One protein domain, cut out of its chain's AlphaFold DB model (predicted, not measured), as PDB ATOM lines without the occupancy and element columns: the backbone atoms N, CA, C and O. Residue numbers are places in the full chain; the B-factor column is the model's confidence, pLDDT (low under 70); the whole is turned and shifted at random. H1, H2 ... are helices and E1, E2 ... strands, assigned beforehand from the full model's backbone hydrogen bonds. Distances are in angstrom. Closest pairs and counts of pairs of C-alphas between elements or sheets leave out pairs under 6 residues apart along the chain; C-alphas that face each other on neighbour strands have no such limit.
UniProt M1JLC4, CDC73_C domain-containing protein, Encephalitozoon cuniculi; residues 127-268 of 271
ATOM      1  N   PRO A 127      -3.830  33.328   0.476       62.34
ATOM      2  CA  PRO A 127      -3.942  33.304   1.926       62.34
ATOM      3  C   PRO A 127      -2.853  34.163   2.576       62.34
ATOM      4  O   PRO A 127      -1.668  33.978   2.321       62.34
ATOM      5  N   THR A 128      -3.242  35.083   3.462       73.88
ATOM      6  CA  THR A 128      -2.281  35.864   4.265       73.88
ATOM      7  C   THR A 128      -1.514  34.978   5.253       73.88
ATOM      8  O   THR A 128      -0.466  35.373   5.762       73.88
ATOM      9  N   ILE A 129      -2.061  33.797   5.555       85.06
ATOM     10  CA  ILE A 129      -1.531  32.826   6.506       85.06
ATOM     11  C   ILE A 129      -1.712  31.425   5.917       85.06
ATOM     12  O   ILE A 129      -2.816  31.067   5.497       85.06
ATOM     13  N   TYR A 130      -0.637  30.644   5.940       93.62
ATOM     14  CA  TYR A 130      -0.612  29.237   5.548       93.62
ATOM     15  C   TYR A 130      -0.398  28.337   6.765       93.62
ATOM     16  O   TYR A 130       0.183  28.769   7.759       93.62
ATOM     17  N   TYR A 131      -0.829  27.079   6.690       95.38
ATOM     18  CA  TYR A 131      -0.702  26.126   7.793       95.38
ATOM     19  C   TYR A 131       0.347  25.048   7.516       95.38
ATOM     20  O   TYR A 131       0.397  24.468   6.430       95.38
ATOM     21  N   ALA A 132       1.154  24.752   8.533       95.94
ATOM     22  CA  ALA A 132       2.043  23.599   8.575       95.94
ATOM     23  C   ALA A 132       1.562  22.647   9.675       95.94
ATOM     24  O   ALA A 132       1.533  23.013  10.847       95.94
ATOM     25  N   ILE A 133       1.179  21.425   9.319       95.06
ATOM     26  CA  ILE A 133       0.735  20.445  10.317       95.06
ATOM     27  C   ILE A 133       1.965  19.726  10.860       95.06
ATOM     28  O   ILE A 133       2.759  19.198  10.082       95.06
ATOM     29  N   VAL A 134       2.126  19.685  12.179       94.06
ATOM     30  CA  VAL A 134       3.229  18.989  12.855       94.06
ATOM     31  C   VAL A 134       2.707  17.903  13.798       94.06
ATOM     32  O   VAL A 134       1.556  17.956  14.225       94.06
ATOM     33  N   PRO A 135       3.511  16.888  14.146       90.62
ATOM     34  CA  PRO A 135       3.091  15.881  15.110       90.62
ATOM     35  C   PRO A 135       2.982  16.453  16.526       90.62
ATOM     36  O   PRO A 135       3.868  17.175  16.978       90.62
ATOM     37  N   GLN A 136       1.960  16.023  17.265       87.69
ATOM     38  CA  GLN A 136       1.835  16.277  18.708       87.69
ATOM     39  C   GLN A 136       2.776  15.383  19.545       87.69
ATOM     40  O   GLN A 136       3.014  15.616  20.731       87.69
ATOM     41  N   SER A 137       3.310  14.316  18.945       83.62
ATOM     42  CA  SER A 137       4.045  13.288  19.676       83.62
ATOM     43  C   SER A 137       5.428  13.745  20.147       83.62
ATOM     44  O   SER A 137       6.238  14.251  19.373       83.62
ATOM     45  N   VAL A 138       5.751  13.428  21.404       82.62
ATOM     46  CA  VAL A 138       7.098  13.553  22.000       82.62
ATOM     47  C   VAL A 138       8.122  12.589  21.393       82.62
ATOM     48  O   VAL A 138       9.332  12.759  21.559       82.62
ATOM     49  N   SER A 139       7.645  11.548  20.700       81.31
ATOM     50  CA  SER A 139       8.505  10.608  19.983       81.31
ATOM     51  C   SER A 139       8.957  11.146  18.628       81.31
ATOM     52  O   SER A 139       9.926  10.616  18.077       81.31
ATOM     53  N   SER A 140       8.261  12.155  18.094       85.88
ATOM     54  CA  SER A 140       8.613  12.802  16.835       85.88
ATOM     55  C   SER A 140       9.896  13.625  16.992       85.88
ATOM     56  O   SER A 140      10.030  14.333  17.988       85.88
ATOM     57  N   PRO A 141      10.820  13.602  16.014       87.06
ATOM     58  CA  PRO A 141      12.007  14.463  16.022       87.06
ATOM     59  C   PRO A 141      11.700  15.964  15.903       87.06
ATOM     60  O   PRO A 141      12.569  16.801  16.177       87.06
ATOM     61  N   VAL A 142      10.488  16.301  15.448       90.38
ATOM     62  CA  VAL A 142       9.992  17.672  15.302       90.38
ATOM     63  C   VAL A 142       8.541  17.752  15.779       90.38
ATOM     64  O   VAL A 142       7.712  16.934  15.376       90.38
ATOM     65  N   ASN A 143       8.238  18.743  16.618       91.69
ATOM     66  CA  ASN A 143       6.894  19.111  17.068       91.69
ATOM     67  C   ASN A 143       6.810  20.638  17.274       91.69
ATOM     68  O   ASN A 143       7.763  21.360  16.980       91.69
ATOM     69  N   LEU A 144       5.696  21.151  17.807       92.81
ATOM     70  CA  LEU A 144       5.525  22.594  18.033       92.81
ATOM     71  C   LEU A 144       6.615  23.239  18.906       92.81
ATOM     72  O   LEU A 144       6.925  24.407  18.707       92.81
ATOM     73  N   SER A 145       7.247  22.513  19.828       91.06
ATOM     74  CA  SER A 145       8.242  23.120  20.721       91.06
ATOM     75  C   SER A 145       9.599  23.391  20.058       91.06
ATOM     76  O   SER A 145      10.343  24.235  20.550       91.06
ATOM     77  N   ASN A 146       9.926  22.717  18.946       91.81
ATOM     78  CA  ASN A 146      11.200  22.892  18.235       91.81
ATOM     79  C   ASN A 146      11.051  23.166  16.726       91.81
ATOM     80  O   ASN A 146      12.057  23.291  16.029       91.81
ATOM     81  N   ILE A 147       9.824  23.291  16.206       92.88
ATOM     82  CA  ILE A 147       9.562  23.514  14.774       92.88
ATOM     83  C   ILE A 147      10.286  24.748  14.226       92.88
ATOM     84  O   ILE A 147      10.760  24.741  13.092       92.88
ATOM     85  N   LYS A 148      10.432  25.793  15.045       92.19
ATOM     86  CA  LYS A 148      11.145  27.012  14.663       92.19
ATOM     87  C   LYS A 148      12.638  26.754  14.438       92.19
ATOM     88  O   LYS A 148      13.160  27.071  13.373       92.19
ATOM     89  N   GLU A 149      13.294  26.087  15.386       92.00
ATOM     90  CA  GLU A 149      14.707  25.699  15.269       92.00
ATOM     91  C   GLU A 149      14.938  24.723  14.110       92.00
ATOM     92  O   GLU A 149      15.969  24.771  13.433       92.00
ATOM     93  N   PHE A 150      13.966  23.848  13.843       92.88
ATOM     94  CA  PHE A 150      14.001  22.961  12.689       92.88
ATOM     95  C   PHE A 150      13.969  23.740  11.368       92.88
ATOM     96  O   PHE A 150      14.800  23.497  10.494       92.88
ATOM     97  N   PHE A 151      13.051  24.697  11.214       91.50
ATOM     98  CA  PHE A 151      12.968  25.507   9.998       91.50
ATOM     99  C   PHE A 151      14.192  26.410   9.810       91.50
ATOM    100  O   PHE A 151      14.633  26.604   8.676       91.50
ATOM    101  N   GLU A 152      14.767  26.949  10.882       90.00
ATOM    102  CA  GLU A 152      15.925  27.845  10.806       90.00
ATOM    103  C   GLU A 152      17.237  27.077  10.579       90.00
ATOM    104  O   GLU A 152      18.003  27.405   9.671       90.00
ATOM    105  N   GLU A 153      17.480  26.016  11.354       88.88
ATOM    106  CA  GLU A 153      18.788  25.357  11.441       88.88
ATOM    107  C   GLU A 153      18.785  23.872  11.044       88.88
ATOM    108  O   GLU A 153      19.851  23.253  10.959       88.88
ATOM    109  N   GLY A 154      17.613  23.271  10.822       89.06
ATOM    110  CA  GLY A 154      17.469  21.834  10.573       89.06
ATOM    111  C   GLY A 154      17.701  20.973  11.812       89.06
ATOM    112  O   GLY A 154      17.977  19.780  11.673       89.06
ATOM    113  N   LYS A 155      17.646  21.558  13.015       89.12
ATOM    114  CA  LYS A 155      17.788  20.829  14.279       89.12
ATOM    115  C   LYS A 155      16.532  20.014  14.582       89.12
ATOM    116  O   LYS A 155      15.414  20.503  14.491       89.12
ATOM    117  N   CYS A 156      16.751  18.772  14.980       86.06
ATOM    118  CA  CYS A 156      15.760  17.848  15.502       86.06
ATOM    119  C   CYS A 156      16.173  17.449  16.921       86.06
ATOM    120  O   CYS A 156      17.336  17.565  17.311       86.06
ATOM    121  N   SER A 157      15.233  16.980  17.727       78.94
ATOM    122  CA  SER A 157      15.534  16.566  19.098       78.94
ATOM    123  C   SER A 157      14.807  15.275  19.430       78.94
ATOM    124  O   SER A 157      13.710  15.029  18.945       78.94
ATOM    125  N   ASP A 158      15.436  14.435  20.244       68.75
ATOM    126  CA  ASP A 158      14.814  13.215  20.745       68.75
ATOM    127  C   ASP A 158      14.219  13.482  22.132       68.75
ATOM    128  O   ASP A 158      14.843  14.149  22.958       68.75
ATOM    129  N   GLY A 159      13.020  12.956  22.404       63.72
ATOM    130  CA  GLY A 159      12.379  13.100  23.718       63.72
ATOM    131  C   GLY A 159      11.927  14.531  24.005       63.72
ATOM    132  O   GLY A 159      12.165  15.071  25.085       63.72
ATOM    133  N   ILE A 160      11.304  15.153  23.008       74.69
ATOM    134  CA  ILE A 160      10.858  16.539  23.078       74.69
ATOM    135  C   ILE A 160       9.687  16.659  24.054       74.69
ATOM    136  O   ILE A 160       8.885  15.739  24.193       74.69
ATOM    137  N   ARG A 161       9.562  17.797  24.740       76.75
ATOM    138  CA  ARG A 161       8.397  18.067  25.585       76.75
ATOM    139  C   ARG A 161       7.146  18.265  24.731       76.75
ATOM    140  O   ARG A 161       7.217  18.679  23.573       76.75
ATOM    141  N   ILE A 162       5.995  17.972  25.328       74.44
ATOM    142  CA  ILE A 162       4.714  18.404  24.771       74.44
ATOM    143  C   ILE A 162       4.725  19.932  24.797       74.44
ATOM    144  O   ILE A 162       5.102  20.535  25.803       74.44
ATOM    145  N   SER A 163       4.376  20.538  23.670       77.62
ATOM    146  CA  SER A 163       4.235  21.984  23.582       77.62
ATOM    147  C   SER A 163       3.048  22.443  24.425       77.62
ATOM    148  O   SER A 163       1.976  21.851  24.355       77.62
ATOM    149  N   GLU A 164       3.231  23.507  25.202       78.00
ATOM    150  CA  GLU A 164       2.130  24.179  25.906       78.00
ATOM    151  C   GLU A 164       1.407  25.193  25.005       78.00
ATOM    152  O   GLU A 164       0.337  25.683  25.355       78.00
ATOM    153  N   VAL A 165       1.987  25.516  23.841       84.62
ATOM    154  CA  VAL A 165       1.385  26.418  22.854       84.62
ATOM    155  C   VAL A 165       0.621  25.636  21.793       84.62
ATOM    156  O   VAL A 165       1.113  24.623  21.302       84.62
ATOM    157  N   GLU A 166      -0.548  26.156  21.413       86.62
ATOM    158  CA  GLU A 166      -1.429  25.584  20.379       86.62
ATOM    159  C   GLU A 166      -0.918  25.836  18.953       86.62
ATOM    160  O   GLU A 166      -1.281  25.134  18.011       86.62
ATOM    161  N   LYS A 167      -0.094  26.876  18.769       92.12
ATOM    162  CA  LYS A 167       0.425  27.268  17.460       92.12
ATOM    163  C   LYS A 167       1.754  28.005  17.552       92.12
ATOM    164  O   LYS A 167       2.018  28.700  18.534       92.12
ATOM    165  N   VAL A 168       2.554  27.905  16.493       93.50
ATOM    166  CA  VAL A 168       3.830  28.623  16.354       93.50
ATOM    167  C   VAL A 168       3.889  29.333  15.009       93.50
ATOM    168  O   VAL A 168       3.675  28.720  13.967       93.50
ATOM    169  N   GLU A 169       4.194  30.628  15.025       93.50
ATOM    170  CA  GLU A 169       4.382  31.418  13.808       93.50
ATOM    171  C   GLU A 169       5.793  31.221  13.240       93.50
ATOM    172  O   GLU A 169       6.790  31.245  13.967       93.50
ATOM    173  N   LEU A 170       5.862  31.038  11.926       92.44
ATOM    174  CA  LEU A 170       7.072  30.818  11.148       92.44
ATOM    175  C   LEU A 170       7.087  31.792   9.965       92.44
ATOM    176  O   LEU A 170       6.044  32.085   9.377       92.44
ATOM    177  N   ASP A 171       8.278  32.255   9.595       88.88
ATOM    178  CA  ASP A 171       8.490  33.021   8.368       88.88
ATOM    179  C   ASP A 171       9.322  32.189   7.393       88.88
ATOM    180  O   ASP A 171      10.381  31.661   7.748       88.88
ATOM    181  N   LEU A 172       8.817  32.042   6.171       87.31
ATOM    182  CA  LEU A 172       9.514  31.362   5.090       87.31
ATOM    183  C   LEU A 172       9.607  32.306   3.894       87.31
ATOM    184  O   LEU A 172       8.651  32.432   3.137       87.31
ATOM    185  N   ASP A 173      10.757  32.955   3.713       83.88
ATOM    186  CA  ASP A 173      11.006  33.906   2.619       83.88
ATOM    187  C   ASP A 173       9.916  34.999   2.497       83.88
ATOM    188  O   ASP A 173       9.534  35.379   1.387       83.88
ATOM    189  N   GLY A 174       9.384  35.490   3.624       83.38
ATOM    190  CA  GLY A 174       8.300  36.479   3.661       83.38
ATOM    191  C   GLY A 174       6.880  35.904   3.580       83.38
ATOM    192  O   GLY A 174       5.913  36.668   3.640       83.38
ATOM    193  N   PHE A 175       6.722  34.581   3.474       88.19
ATOM    194  CA  PHE A 175       5.436  33.911   3.667       88.19
ATOM    195  C   PHE A 175       5.218  33.592   5.146       88.19
ATOM    196  O   PHE A 175       6.053  32.948   5.784       88.19
ATOM    197  N   LYS A 176       4.056  33.989   5.676       91.25
ATOM    198  CA  LYS A 176       3.658  33.676   7.051       91.25
ATOM    199  C   LYS A 176       3.045  32.286   7.128       91.25
ATOM    200  O   LYS A 176       1.983  32.033   6.551       91.25
ATOM    201  N   LEU A 177       3.701  31.404   7.870       94.25
ATOM    202  CA  LEU A 177       3.214  30.068   8.179       94.25
ATOM    203  C   LEU A 177       2.847  29.983   9.659       94.25
ATOM    204  O   LEU A 177       3.486  30.583  10.519       94.25
ATOM    205  N   VAL A 178       1.825  29.196   9.960       95.38
ATOM    206  CA  VAL A 178       1.424  28.849  11.319       95.38
ATOM    207  C   VAL A 178       1.506  27.338  11.449       95.38
ATOM    208  O   VAL A 178       0.776  26.603  10.783       95.38
ATOM    209  N   ALA A 179       2.423  26.875  12.289       95.88
ATOM    210  CA  ALA A 179       2.517  25.477  12.658       95.88
ATOM    211  C   ALA A 179       1.452  25.138  13.705       95.88
ATOM    212  O   ALA A 179       1.314  25.870  14.687       95.88
ATOM    213  N   VAL A 180       0.732  24.036  13.498       94.94
ATOM    214  CA  VAL A 180      -0.297  23.498  14.409       94.94
ATOM    215  C   VAL A 180      -0.142  21.984  14.544       94.94
ATOM    216  O   VAL A 180       0.310  21.330  13.603       94.94
ATOM    217  N   ASP A 181      -0.520  21.416  15.685       92.19
ATOM    218  CA  ASP A 181      -0.512  19.965  15.922       92.19
ATOM    219  C   ASP A 181      -1.913  19.339  16.045       92.19
ATOM    220  O   ASP A 181      -2.063  18.136  15.812       92.19
ATOM    221  N   ASP A 182      -2.940  20.146  16.327       89.69
ATOM    222  CA  ASP A 182      -4.352  19.761  16.279       89.69
ATOM    223  C   ASP A 182      -5.086  20.420  15.100       89.69
ATOM    224  O   ASP A 182      -5.052  21.635  14.899       89.69
ATOM    225  N   VAL A 183      -5.788  19.593  14.325       90.44
ATOM    226  CA  VAL A 183      -6.591  19.993  13.159       90.44
ATOM    227  C   VAL A 183      -8.059  19.584  13.290       90.44
ATOM    228  O   VAL A 183      -8.814  19.660  12.321       90.44
ATOM    229  N   GLY A 184      -8.502  19.155  14.479       85.88
ATOM    230  CA  GLY A 184      -9.892  18.749  14.717       85.88
ATOM    231  C   GLY A 184     -10.917  19.849  14.409       85.88
ATOM    232  O   GLY A 184     -12.038  19.550  14.002       85.88
ATOM    233  N   GLY A 185     -10.519  21.118  14.545       85.75
ATOM    234  CA  GLY A 185     -11.345  22.290  14.237       85.75
ATOM    235  C   GLY A 185     -11.236  22.821  12.803       85.75
ATOM    236  O   GLY A 185     -11.871  23.828  12.500       85.75
ATOM    237  N   PHE A 186     -10.437  22.201  11.927       90.38
ATOM    238  CA  PHE A 186     -10.186  22.742  10.587       90.38
ATOM    239  C   PHE A 186     -11.422  22.652   9.691       90.38
ATOM    240  O   PHE A 186     -12.021  21.587   9.517       90.38
ATOM    241  N   THR A 187     -11.763  23.773   9.058       88.50
ATOM    242  CA  THR A 187     -12.777  23.827   8.001       88.50
ATOM    243  C   THR A 187     -12.180  23.430   6.649       88.50
ATOM    244  O   THR A 187     -10.964  23.366   6.475       88.50
ATOM    245  N   SER A 188     -13.024  23.206   5.637       85.56
ATOM    246  CA  SER A 188     -12.550  22.946   4.270       85.56
ATOM    247  C   SER A 188     -11.695  24.084   3.696       85.56
ATOM    248  O   SER A 188     -10.828  23.824   2.868       85.56
ATOM    249  N   GLU A 189     -11.912  25.331   4.128       85.81
ATOM    250  CA  GLU A 189     -11.086  26.473   3.718       85.81
ATOM    251  C   GLU A 189      -9.720  26.478   4.411       85.81
ATOM    252  O   GLU A 189      -8.729  26.850   3.789       85.81
ATOM    253  N   ASP A 190      -9.632  26.012   5.660       89.62
ATOM    254  CA  ASP A 190      -8.350  25.883   6.361       89.62
ATOM    255  C   ASP A 190      -7.479  24.801   5.720       89.62
ATOM    256  O   ASP A 190      -6.291  25.019   5.491       89.62
ATOM    257  N   TRP A 191      -8.085  23.677   5.322       89.69
ATOM    258  CA  TRP A 191      -7.395  22.603   4.603       89.69
ATOM    259  C   TRP A 191      -6.799  23.053   3.265       89.69
ATOM    260  O   TRP A 191      -5.710  22.608   2.912       89.69
ATOM    261  N   LYS A 192      -7.442  23.991   2.554       89.00
ATOM    262  CA  LYS A 192      -6.883  24.591   1.325       89.00
ATOM    263  C   LYS A 192      -5.642  25.452   1.579       89.00
ATOM    264  O   LYS A 192      -4.912  25.752   0.641       89.00
ATOM    265  N   ARG A 193      -5.420  25.887   2.822       91.94
ATOM    266  CA  ARG A 193      -4.278  26.721   3.230       91.94
ATOM    267  C   ARG A 193      -3.140  25.904   3.830       91.94
ATOM    268  O   ARG A 193      -2.115  26.482   4.191       91.94
ATOM    269  N   VAL A 194      -3.306  24.589   3.969       93.56
ATOM    270  CA  VAL A 194      -2.245  23.698   4.441       93.56
ATOM    271  C   VAL A 194      -1.226  23.514   3.320       93.56
ATOM    272  O   VAL A 194      -1.569  23.094   2.220       93.56
ATOM    273  N   VAL A 195       0.033  23.829   3.612       95.00
ATOM    274  CA  VAL A 195       1.130  23.829   2.623       95.00
ATOM    275  C   VAL A 195       2.167  22.748   2.884       95.00
ATOM    276  O   VAL A 195       2.962  22.420   2.004       95.00
ATOM    277  N   CYS A 196       2.165  22.175   4.087       95.56
ATOM    278  CA  CYS A 196       2.912  20.965   4.382       95.56
ATOM    279  C   CYS A 196       2.377  20.215   5.593       95.56
ATOM    280  O   CYS A 196       1.718  20.772   6.475       95.56
ATOM    281  N   ILE A 197       2.718  18.929   5.625       94.75
ATOM    282  CA  ILE A 197       2.378  18.010   6.703       94.75
ATOM    283  C   ILE A 197       3.643  17.276   7.131       94.75
ATOM    284  O   ILE A 197       4.302  16.636   6.313       94.75
ATOM    285  N   PHE A 198       3.963  17.329   8.417       93.38
ATOM    286  CA  PHE A 198       4.996  16.520   9.046       93.38
ATOM    287  C   PHE A 198       4.348  15.385   9.828       93.38
ATOM    288  O   PHE A 198       3.453  15.608  10.642       93.38
ATOM    289  N   LEU A 199       4.818  14.165   9.596       90.19
ATOM    290  CA  LEU A 199       4.302  12.945  10.196       90.19
ATOM    291  C   LEU A 199       5.347  12.278  11.094       90.19
ATOM    292  O   LEU A 199       6.535  12.222  10.763       90.19
ATOM    293  N   ASP A 200       4.882  11.691  12.194       83.69
ATOM    294  CA  ASP A 200       5.678  10.827  13.072       83.69
ATOM    295  C   ASP A 200       5.654   9.346  12.642       83.69
ATOM    296  O   ASP A 200       6.329   8.501  13.230       83.69
ATOM    297  N   GLY A 201       4.880   9.023  11.599       78.12
ATOM    298  CA  GLY A 201       4.704   7.668  11.080       78.12
ATOM    299  C   GLY A 201       3.624   6.853  11.801       78.12
ATOM    300  O   GLY A 201       3.306   5.741  11.372       78.12
ATOM    301  N   SER A 202       3.032   7.357  12.881       79.62
ATOM    302  CA  SER A 202       1.972   6.663  13.603       79.62
ATOM    303  C   SER A 202       0.623   6.811  12.890       79.62
ATOM    304  O   SER A 202       0.279   7.862  12.354       79.62
ATOM    305  N   LYS A 203      -0.201   5.755  12.929       78.00
ATOM    306  CA  LYS A 203      -1.605   5.835  12.477       78.00
ATOM    307  C   LYS A 203      -2.458   6.748  13.366       78.00
ATOM    308  O   LYS A 203      -3.516   7.205  12.951       78.00
ATOM    309  N   TRP A 204      -2.019   6.972  14.604       79.50
ATOM    310  CA  TRP A 204      -2.747   7.776  15.580       79.50
ATOM    311  C   TRP A 204      -2.776   9.256  15.209       79.50
ATOM    312  O   TRP A 204      -3.794   9.898  15.455       79.50
ATOM    313  N   GLN A 205      -1.716   9.773  14.576       83.38
ATOM    314  CA  GLN A 205      -1.648  11.175  14.171       83.38
ATOM    315  C   GLN A 205      -2.790  11.557  13.219       83.38
ATOM    316  O   GLN A 205      -3.462  12.555  13.451       83.38
ATOM    317  N   THR A 206      -3.049  10.745  12.190       82.56
ATOM    318  CA  THR A 206      -4.096  11.009  11.185       82.56
ATOM    319  C   THR A 206      -5.480  10.526  11.614       82.56
ATOM    320  O   THR A 206      -6.486  10.999  11.096       82.56
ATOM    321  N   GLY A 207      -5.562   9.612  12.588       78.56
ATOM    322  CA  GLY A 207      -6.825   9.016  13.035       78.56
ATOM    323  C   GLY A 207      -7.808   9.987  13.699       78.56
ATOM    324  O   GLY A 207      -8.980   9.650  13.845       78.56
ATOM    325  N   ARG A 208      -7.354  11.181  14.102       77.12
ATOM    326  CA  ARG A 208      -8.202  12.238  14.686       77.12
ATOM    327  C   ARG A 208      -8.621  13.313  13.686       77.12
ATOM    328  O   ARG A 208      -9.328  14.244  14.057       77.12
ATOM    329  N   TRP A 209      -8.177  13.215  12.438       86.88
ATOM    330  CA  TRP A 209      -8.470  14.231  11.440       86.88
ATOM    331  C   TRP A 209      -9.857  14.010  10.843       86.88
ATOM    332  O   TRP A 209     -10.226  12.887  10.502       86.88
ATOM    333  N   ASN A 210     -10.625  15.087  10.672       80.31
ATOM    334  CA  ASN A 210     -11.949  15.026  10.052       80.31
ATOM    335  C   ASN A 210     -11.849  14.973   8.514       80.31
ATOM    336  O   ASN A 210     -12.309  15.871   7.810       80.31
ATOM    337  N   ILE A 211     -11.179  13.943   7.993       80.75
ATOM    338  CA  ILE A 211     -10.851  13.784   6.573       80.75
ATOM    339  C   ILE A 211     -11.282  12.395   6.109       80.75
ATOM    340  O   ILE A 211     -11.023  11.396   6.775       80.75
ATOM    341  N   ARG A 212     -11.930  12.332   4.940       77.31
ATOM    342  CA  ARG A 212     -12.419  11.072   4.358       77.31
ATOM    343  C   ARG A 212     -11.305  10.235   3.737       77.31
ATOM    344  O   ARG A 212     -11.279   9.027   3.946       77.31
ATOM    345  N   ASP A 213     -10.410  10.877   2.990       84.00
ATOM    346  CA  ASP A 213      -9.297  10.222   2.308       84.00
ATOM    347  C   ASP A 213      -7.975  10.932   2.623       84.00
ATOM    348  O   ASP A 213      -7.654  12.000   2.107       84.00
ATOM    349  N   VAL A 214      -7.199  10.319   3.514       85.31
ATOM    350  CA  VAL A 214      -5.868  10.805   3.895       85.31
ATOM    351  C   VAL A 214      -4.874  10.667   2.730       85.31
ATOM    352  O   VAL A 214      -3.941  11.459   2.613       85.31
ATOM    353  N   GLY A 215      -5.078   9.687   1.844       84.88
ATOM    354  CA  GLY A 215      -4.221   9.466   0.682       84.88
ATOM    355  C   GLY A 215      -4.337  10.582  -0.350       84.88
ATOM    356  O   GLY A 215      -3.315  11.015  -0.879       84.88
ATOM    357  N   GLU A 216      -5.547  11.095  -0.586       86.75
ATOM    358  CA  GLU A 216      -5.772  12.265  -1.446       86.75
ATOM    359  C   GLU A 216      -4.970  13.474  -0.950       86.75
ATOM    360  O   GLU A 216      -4.221  14.081  -1.713       86.75
ATOM    361  N   ILE A 217      -5.022  13.750   0.354       89.06
ATOM    362  CA  ILE A 217      -4.282  14.867   0.949       89.06
ATOM    363  C   ILE A 217      -2.780  14.705   0.778       89.06
ATOM    364  O   ILE A 217      -2.108  15.663   0.407       89.06
ATOM    365  N   PHE A 218      -2.242  13.509   1.006       89.50
ATOM    366  CA  PHE A 218      -0.807  13.272   0.842       89.50
ATOM    367  C   PHE A 218      -0.358  13.338  -0.624       89.50
ATOM    368  O   PHE A 218       0.813  13.588  -0.898       89.50
ATOM    369  N   ASN A 219      -1.276  13.164  -1.576       88.06
ATOM    370  CA  ASN A 219      -0.995  13.373  -2.994       88.06
ATOM    371  C   ASN A 219      -1.001  14.854  -3.389       88.06
ATOM    372  O   ASN A 219      -0.255  15.232  -4.289       88.06
ATOM    373  N   THR A 220      -1.824  15.679  -2.739       87.94
ATOM    374  CA  THR A 220      -1.955  17.109  -3.057       87.94
ATOM    375  C   THR A 220      -0.983  17.985  -2.271       87.94
ATOM    376  O   THR A 220      -0.455  18.956  -2.808       87.94
ATOM    377  N   ILE A 221      -0.744  17.660  -1.000       92.94
ATOM    378  CA  ILE A 221       0.018  18.489  -0.065       92.94
ATOM    379  C   ILE A 221       1.383  17.844   0.197       92.94
ATOM    380  O   ILE A 221       1.437  16.662   0.555       92.94
ATOM    381  N   PRO A 222       2.492  18.607   0.105       93.38
ATOM    382  CA  PRO A 222       3.816  18.129   0.476       93.38
ATOM    383  C   PRO A 222       3.833  17.516   1.878       93.38
ATOM    384  O   PRO A 222       3.745  18.208   2.895       93.38
ATOM    385  N   THR A 223       3.961  16.194   1.921       93.75
ATOM    386  CA  THR A 223       3.924  15.421   3.157       93.75
ATOM    387  C   THR A 223       5.288  14.807   3.414       93.75
ATOM    388  O   THR A 223       5.905  14.214   2.524       93.75
ATOM    389  N   PHE A 224       5.762  14.943   4.643       92.38
ATOM    390  CA  PHE A 224       7.073  14.507   5.079       92.38
ATOM    391  C   PHE A 224       6.947  13.636   6.316       92.38
ATOM    392  O   PHE A 224       6.160  13.941   7.205       92.38
ATOM    393  N   TYR A 225       7.747  12.583   6.415       89.94
ATOM    394  CA  TYR A 225       7.831  11.793   7.637       89.94
ATOM    395  C   TYR A 225       9.286  11.583   8.031       89.94
ATOM    396  O   TYR A 225      10.155  11.405   7.179       89.94
ATOM    397  N   PHE A 226       9.559  11.615   9.331       85.25
ATOM    398  CA  PHE A 226      10.916  11.440   9.830       85.25
ATOM    399  C   PHE A 226      11.237   9.958  10.002       85.25
ATOM    400  O   PHE A 226      10.561   9.244  10.744       85.25
ATOM    401  N   ALA A 227      12.305   9.503   9.355       77.75
ATOM    402  CA  ALA A 227      12.834   8.163   9.539       77.75
ATOM    403  C   ALA A 227      14.079   8.185  10.424       77.75
ATOM    404  O   ALA A 227      15.061   8.889  10.165       77.75
ATOM    405  N   ARG A 228      14.048   7.361  11.477       69.94
ATOM    406  CA  ARG A 228      15.218   7.076  12.311       69.94
ATOM    407  C   ARG A 228      16.001   5.900  11.738       69.94
ATOM    408  O   ARG A 228      15.429   4.864  11.389       69.94
ATOM    409  N   ARG A 229      17.328   6.041  11.710       62.28
ATOM    410  CA  ARG A 229      18.260   5.007  11.244       62.28
ATOM    411  C   ARG A 229      18.074   3.715  12.054       62.28
ATOM    412  O   ARG A 229      18.147   3.742  13.276       62.28
ATOM    413  N   GLY A 230      17.843   2.592  11.370       58.44
ATOM    414  CA  GLY A 230      17.684   1.266  11.991       58.44
ATOM    415  C   GLY A 230      16.247   0.874  12.356       58.44
ATOM    416  O   GLY A 230      16.008  -0.275  12.717       58.44
ATOM    417  N   THR A 231      15.279   1.781  12.208       62.16
ATOM    418  CA  THR A 231      13.853   1.451  12.357       62.16
ATOM    419  C   THR A 231      13.337   0.881  11.039       62.16
ATOM    420  O   THR A 231      13.639   1.427   9.979       62.16
ATOM    421  N   GLN A 232      12.575  -0.219  11.071       57.59
ATOM    422  CA  GLN A 232      11.943  -0.733   9.852       57.59
ATOM    423  C   GLN A 232      11.069   0.365   9.237       57.59
ATOM    424  O   GLN A 232      10.237   0.954   9.928       57.59
ATOM    425  N   SER A 233      11.267   0.630   7.942       58.22
ATOM    426  CA  SER A 233      10.443   1.563   7.168       58.22
ATOM    427  C   SER A 233       8.971   1.274   7.438       58.22
ATOM    428  O   SER A 233       8.532   0.126   7.298       58.22
ATOM    429  N   ASN A 234       8.226   2.293   7.843       65.06
ATOM    430  CA  ASN A 234       6.883   2.110   8.351       65.06
ATOM    431  C   ASN A 234       5.972   1.594   7.224       65.06
ATOM    432  O   ASN A 234       5.691   2.315   6.267       65.06
ATOM    433  N   LEU A 235       5.540   0.328   7.316       62.28
ATOM    434  CA  LEU A 235       4.708  -0.348   6.307       62.28
ATOM    435  C   LEU A 235       3.448   0.450   5.960       62.28
ATOM    436  O   LEU A 235       2.971   0.382   4.834       62.28
ATOM    437  N   TYR A 236       2.937   1.222   6.920       71.25
ATOM    438  CA  TYR A 236       1.801   2.107   6.711       71.25
ATOM    439  C   TYR A 236       2.130   3.272   5.768       71.25
ATOM    440  O   TYR A 236       1.347   3.549   4.867       71.25
ATOM    441  N   MET A 237       3.298   3.903   5.920       76.38
ATOM    442  CA  MET A 237       3.699   5.067   5.118       76.38
ATOM    443  C   MET A 237       4.177   4.702   3.709       76.38
ATOM    444  O   MET A 237       4.135   5.545   2.823       76.38
ATOM    445  N   ARG A 238       4.556   3.440   3.462       73.06
ATOM    446  CA  ARG A 238       4.972   2.967   2.126       73.06
ATOM    447  C   ARG A 238       3.892   3.099   1.050       73.06
ATOM    448  O   ARG A 238       4.231   3.190  -0.123       73.06
ATOM    449  N   ASN A 239       2.621   3.076   1.442       78.19
ATOM    450  CA  ASN A 239       1.496   3.156   0.509       78.19
ATOM    451  C   ASN A 239       1.034   4.599   0.255       78.19
ATOM    452  O   ASN A 239       0.080   4.803  -0.492       78.19
ATOM    453  N   TYR A 240       1.683   5.587   0.873       83.62
ATOM    454  CA  TYR A 240       1.334   6.995   0.753       83.62
ATOM    455  C   TYR A 240       2.439   7.785   0.060       83.62
ATOM    456  O   TYR A 240       3.621   7.456   0.169       83.62
ATOM    457  N   ASN A 241       2.059   8.873  -0.611       85.88
ATOM    458  CA  ASN A 241       2.997   9.821  -1.205       85.88
ATOM    459  C   ASN A 241       3.615  10.738  -0.130       85.88
ATOM    460  O   ASN A 241       3.358  11.936  -0.077       85.88
ATOM    461  N   ALA A 242       4.407  10.156   0.769       87.94
ATOM    462  CA  ALA A 242       5.110  10.876   1.821       87.94
ATOM    463  C   ALA A 242       6.625  10.780   1.610       87.94
ATOM    464  O   ALA A 242       7.179   9.709   1.359       87.94
ATOM    465  N   THR A 243       7.311  11.914   1.726       90.19
ATOM    466  CA  THR A 243       8.763  11.995   1.545       90.19
ATOM    467  C   THR A 243       9.470  11.644   2.847       90.19
ATOM    468  O   THR A 243       9.243  12.276   3.880       90.19
ATOM    469  N   GLU A 244      10.342  10.643   2.792       88.50
ATOM    470  CA  GLU A 244      11.155  10.227   3.931       88.50
ATOM    471  C   GLU A 244      12.273  11.239   4.198       88.50
ATOM    472  O   GLU A 244      13.077  11.547   3.315       88.50
ATOM    473  N   ILE A 245      12.343  11.742   5.430       88.50
ATOM    474  CA  ILE A 245      13.427  12.599   5.900       88.50
ATOM    475  C   ILE A 245      14.318  11.785   6.832       88.50
ATOM    476  O   ILE A 245      13.921  11.431   7.944       88.50
ATOM    477  N   GLY A 246      15.551  11.538   6.395       85.88
ATOM    478  CA  GLY A 246      16.586  10.961   7.245       85.88
ATOM    479  C   GLY A 246      17.074  11.971   8.283       85.88
ATOM    480  O   GLY A 246      17.541  13.056   7.928       85.88
ATOM    481  N   VAL A 247      16.990  11.603   9.561       85.38
ATOM    482  CA  VAL A 247      17.566  12.381  10.667       85.38
ATOM    483  C   VAL A 247      18.897  11.748  11.079       85.38
ATOM    484  O   VAL A 247      18.965  10.552  11.379       85.38
ATOM    485  N   HIS A 248      19.960  12.551  11.097       81.69
ATOM    486  CA  HIS A 248      21.314  12.146  11.474       81.69
ATOM    487  C   HIS A 248      21.817  13.029  12.615       81.69
ATOM    488  O   HIS A 248      21.845  14.248  12.477       81.69
ATOM    489  N   ASP A 249      22.186  12.420  13.745       81.50
ATOM    490  CA  ASP A 249      22.711  13.109  14.935       81.50
ATOM    491  C   ASP A 249      21.854  14.308  15.382       81.50
ATOM    492  O   ASP A 249      22.355  15.392  15.683       81.50
ATOM    493  N   GLY A 250      20.526  14.132  15.372       82.50
ATOM    494  CA  GLY A 250      19.581  15.189  15.737       82.50
ATOM    495  C   GLY A 250      19.539  16.349  14.739       82.50
ATOM    496  O   GLY A 250      19.158  17.456  15.101       82.50
ATOM    497  N   LYS A 251      19.944  16.141  13.483       86.31
ATOM    498  CA  LYS A 251      19.837  17.146  12.422       86.31
ATOM    499  C   LYS A 251      19.400  16.543  11.098       86.31
ATOM    500  O   LYS A 251      19.691  15.392  10.771       86.31
ATOM    501  N   VAL A 252      18.732  17.364  10.304       89.12
ATOM    502  CA  VAL A 252      18.449  17.086   8.898       89.12
ATOM    503  C   VAL A 252      19.537  17.723   8.038       89.12
ATOM    504  O   VAL A 252      20.024  18.820   8.321       89.12
ATOM    505  N   GLY A 253      19.956  17.017   6.985       87.12
ATOM    506  CA  GLY A 253      20.947  17.534   6.044       87.12
ATOM    507  C   GLY A 253      20.476  18.839   5.397       87.12
ATOM    508  O   GLY A 253      19.297  18.992   5.083       87.12
ATOM    509  N   ARG A 254      21.397  19.783   5.151       87.88
ATOM    510  CA  ARG A 254      21.049  21.084   4.547       87.88
ATOM    511  C   ARG A 254      20.334  20.940   3.204       87.88
ATOM    512  O   ARG A 254      19.389  21.672   2.954       87.88
ATOM    513  N   SER A 255      20.745  19.982   2.374       89.62
ATOM    514  CA  SER A 255      20.088  19.690   1.093       89.62
ATOM    515  C   SER A 255      18.633  19.251   1.275       89.62
ATOM    516  O   SER A 255      17.749  19.731   0.570       89.62
ATOM    517  N   SER A 256      18.368  18.384   2.254       90.00
ATOM    518  CA  SER A 256      17.018  17.938   2.592       90.00
ATOM    519  C   SER A 256      16.169  19.084   3.144       90.00
ATOM    520  O   SER A 256      15.030  19.241   2.718       90.00
ATOM    521  N   LEU A 257      16.724  19.925   4.025       91.69
ATOM    522  CA  LEU A 257      16.021  21.098   4.555       91.69
ATOM    523  C   LEU A 257      15.665  22.100   3.448       91.69
ATOM    524  O   LEU A 257      14.532  22.574   3.398       91.69
ATOM    525  N   SER A 258      16.598  22.387   2.536       92.12
ATOM    526  CA  SER A 258      16.331  23.236   1.371       92.12
ATOM    527  C   SER A 258      15.232  22.647   0.488       92.12
ATOM    528  O   SER A 258      14.310  23.365   0.118       92.12
ATOM    529  N   SER A 259      15.261  21.337   0.229       93.50
ATOM    530  CA  SER A 259      14.226  20.669  -0.569       93.50
ATOM    531  C   SER A 259      12.839  20.733   0.080       93.50
ATOM    532  O   SER A 259      11.845  20.938  -0.616       93.50
ATOM    533  N   ILE A 260      12.752  20.617   1.411       93.75
ATOM    534  CA  ILE A 260      11.493  20.789   2.154       93.75
ATOM    535  C   ILE A 260      10.954  22.206   1.949       93.75
ATOM    536  O   ILE A 260       9.801  22.373   1.556       93.75
ATOM    537  N   LYS A 261      11.798  23.224   2.159       93.25
ATOM    538  CA  LYS A 261      11.420  24.634   1.983       93.25
ATOM    539  C   LYS A 261      10.983  24.942   0.552       93.25
ATOM    540  O   LYS A 261       9.968  25.606   0.362       93.25
ATOM    541  N   GLU A 262      11.699  24.427  -0.443       92.88
ATOM    542  CA  GLU A 262      11.343  24.594  -1.854       92.88
ATOM    543  C   GLU A 262       9.997  23.954  -2.189       92.88
ATOM    544  O   GLU A 262       9.190  24.577  -2.870       92.88
ATOM    545  N   ARG A 263       9.704  22.755  -1.672       92.88
ATOM    546  CA  ARG A 263       8.402  22.101  -1.881       92.88
ATOM    547  C   ARG A 263       7.251  22.856  -1.228       92.88
ATOM    548  O   ARG A 263       6.193  22.989  -1.837       92.88
ATOM    549  N   ILE A 264       7.462  23.380  -0.020       93.56
ATOM    550  CA  ILE A 264       6.484  24.241   0.659       93.56
ATOM    551  C   ILE A 264       6.222  25.494  -0.181       93.56
ATOM    552  O   ILE A 264       5.076  25.858  -0.425       93.56
ATOM    553  N   LYS A 265       7.289  26.129  -0.673       91.81
ATOM    554  CA  LYS A 265       7.199  27.322  -1.516       91.81
ATOM    555  C   LYS A 265       6.517  27.039  -2.856       91.81
ATOM    556  O   LYS A 265       5.691  27.838  -3.279       91.81
ATOM    557  N   GLY A 266       6.820  25.908  -3.491       89.19
ATOM    558  CA  GLY A 266       6.139  25.444  -4.702       89.19
ATOM    559  C   GLY A 266       4.638  25.294  -4.471       89.19
ATOM    560  O   GLY A 266       3.846  25.872  -5.208       89.19
ATOM    561  N   CYS A 267       4.246  24.663  -3.359       89.69
ATOM    562  CA  CYS A 267       2.843  24.530  -2.966       89.69
ATOM    563  C   CYS A 267       2.156  25.890  -2.743       89.69
ATOM    564  O   CYS A 267       1.070  26.117  -3.268       89.69
ATOM    565  N   ILE A 268       2.812  26.827  -2.047       89.38
ATOM    566  CA  ILE A 268       2.311  28.199  -1.841       89.38
ATOM    567  C   ILE A 268       2.108  28.942  -3.170       89.38
ATOM    568  O   ILE A 268       1.131  29.674  -3.335       89.38
TER     569      ILE A 268
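What this domain is: This is residues 127 to 268 of the 271 residues of the protein "CDC73_C domain-containing protein" of Encephalitozoon cuniculi (UniProt M1JLC4). A six-stranded sheet, strongly twisted and curled like part of a barrel, has the long helix H5 packed in its hollow, with the shorter H1 over the edge strand E2. H4 only grazes the sheet, the short H2 and H3 lie off it, and of the three long links without named elements, residues 154 to 166 and 229 to 242 run on the outside of the body, while residues 134 to 146 come within 4 A of the mean of all C-alphas. The printed part has 142 residues with five named helices and six named strands, in the order E1 H1 E2 E3 H2 E4 H3 H4 E5 E6 H5; the sheet is mixed, ordered E2 E3 E1 E4 E5 E6, and the class is mixed, helices and strands. The whole is compact and rounded, with a radius of gyration of the C-alphas of 13.9 A and spans of 39 by 33 by 30 A.

How they stand to each other: The sheet holds E2, residues 167 to 172, E3, 175 to 180, E1, 130 to 133, E4, 194 to 199, E5, 223 to 228, and E6, 243 to 248. E2 and E3 form an antiparallel hairpin, with N 170 and O 177 2.8 A apart. The other neighbours are parallel: N 178 and O 130 of E3 and E1 are 2.8 A apart, N 195 and O 131 of E4 and E1 2.9 A, N 224 and O 197 of E5 and E4 2.8 A, and N 245 and O 225 of E6 and E5 2.8 A. H5, residues 254 to 268, is on the sheet; its closest C-alphas to E4 are Ile 264 and Val 195, 5.7 A apart. H1, residues 147 to 153, is on the sheet over E2 at a height over the sheet of 9.3 A. H1 and H5 make two layers with the sheet, helices on one face of it; they are close but not clearly touching, with the C-alphas of Phe 151 and Leu 257 closest at 7.6 A. H4, residues 214 to 220, only grazes the sheet with residues 217 to 220. H3, residues 203 to 206, is not on the sheet; E4, H3 H4, E5 are a strand-helix-strand unit, two parallel neighbour strands with helices between, its crossover right-handed. H2, residues 188 to 191, is only just not on the sheet, with 4 pairs of C-alphas within 10 A; E3, H2, E4 are a split unit, with E1 between its strands, also right-handed. In H1, H4 and H5 every O i to N i+4 pair is within hydrogen-bond range; H2 and H3 are too short for such a pair.

Where its parts are: E1 begins at C-alpha 130, (-0.612, 29.237, 5.548). E5 measures 16.8 A from first to last C-alpha, and E3 and E6 16.0 A each. H5 measures 21.0 A and ends at C-alpha 268, (2.311, 28.199, -1.841).

The domain as a whole: The C-alphas farthest apart, those of Thr 128 and Gly 230, are 40.7 A apart. The printed part has no cut. The links E1 to H1, H1 to E2 and E5 to E6 are long. Mean pLDDT of the printed part is 85.6; residue 127, residues 158 to 159 and residues 228 to 235 are under 70.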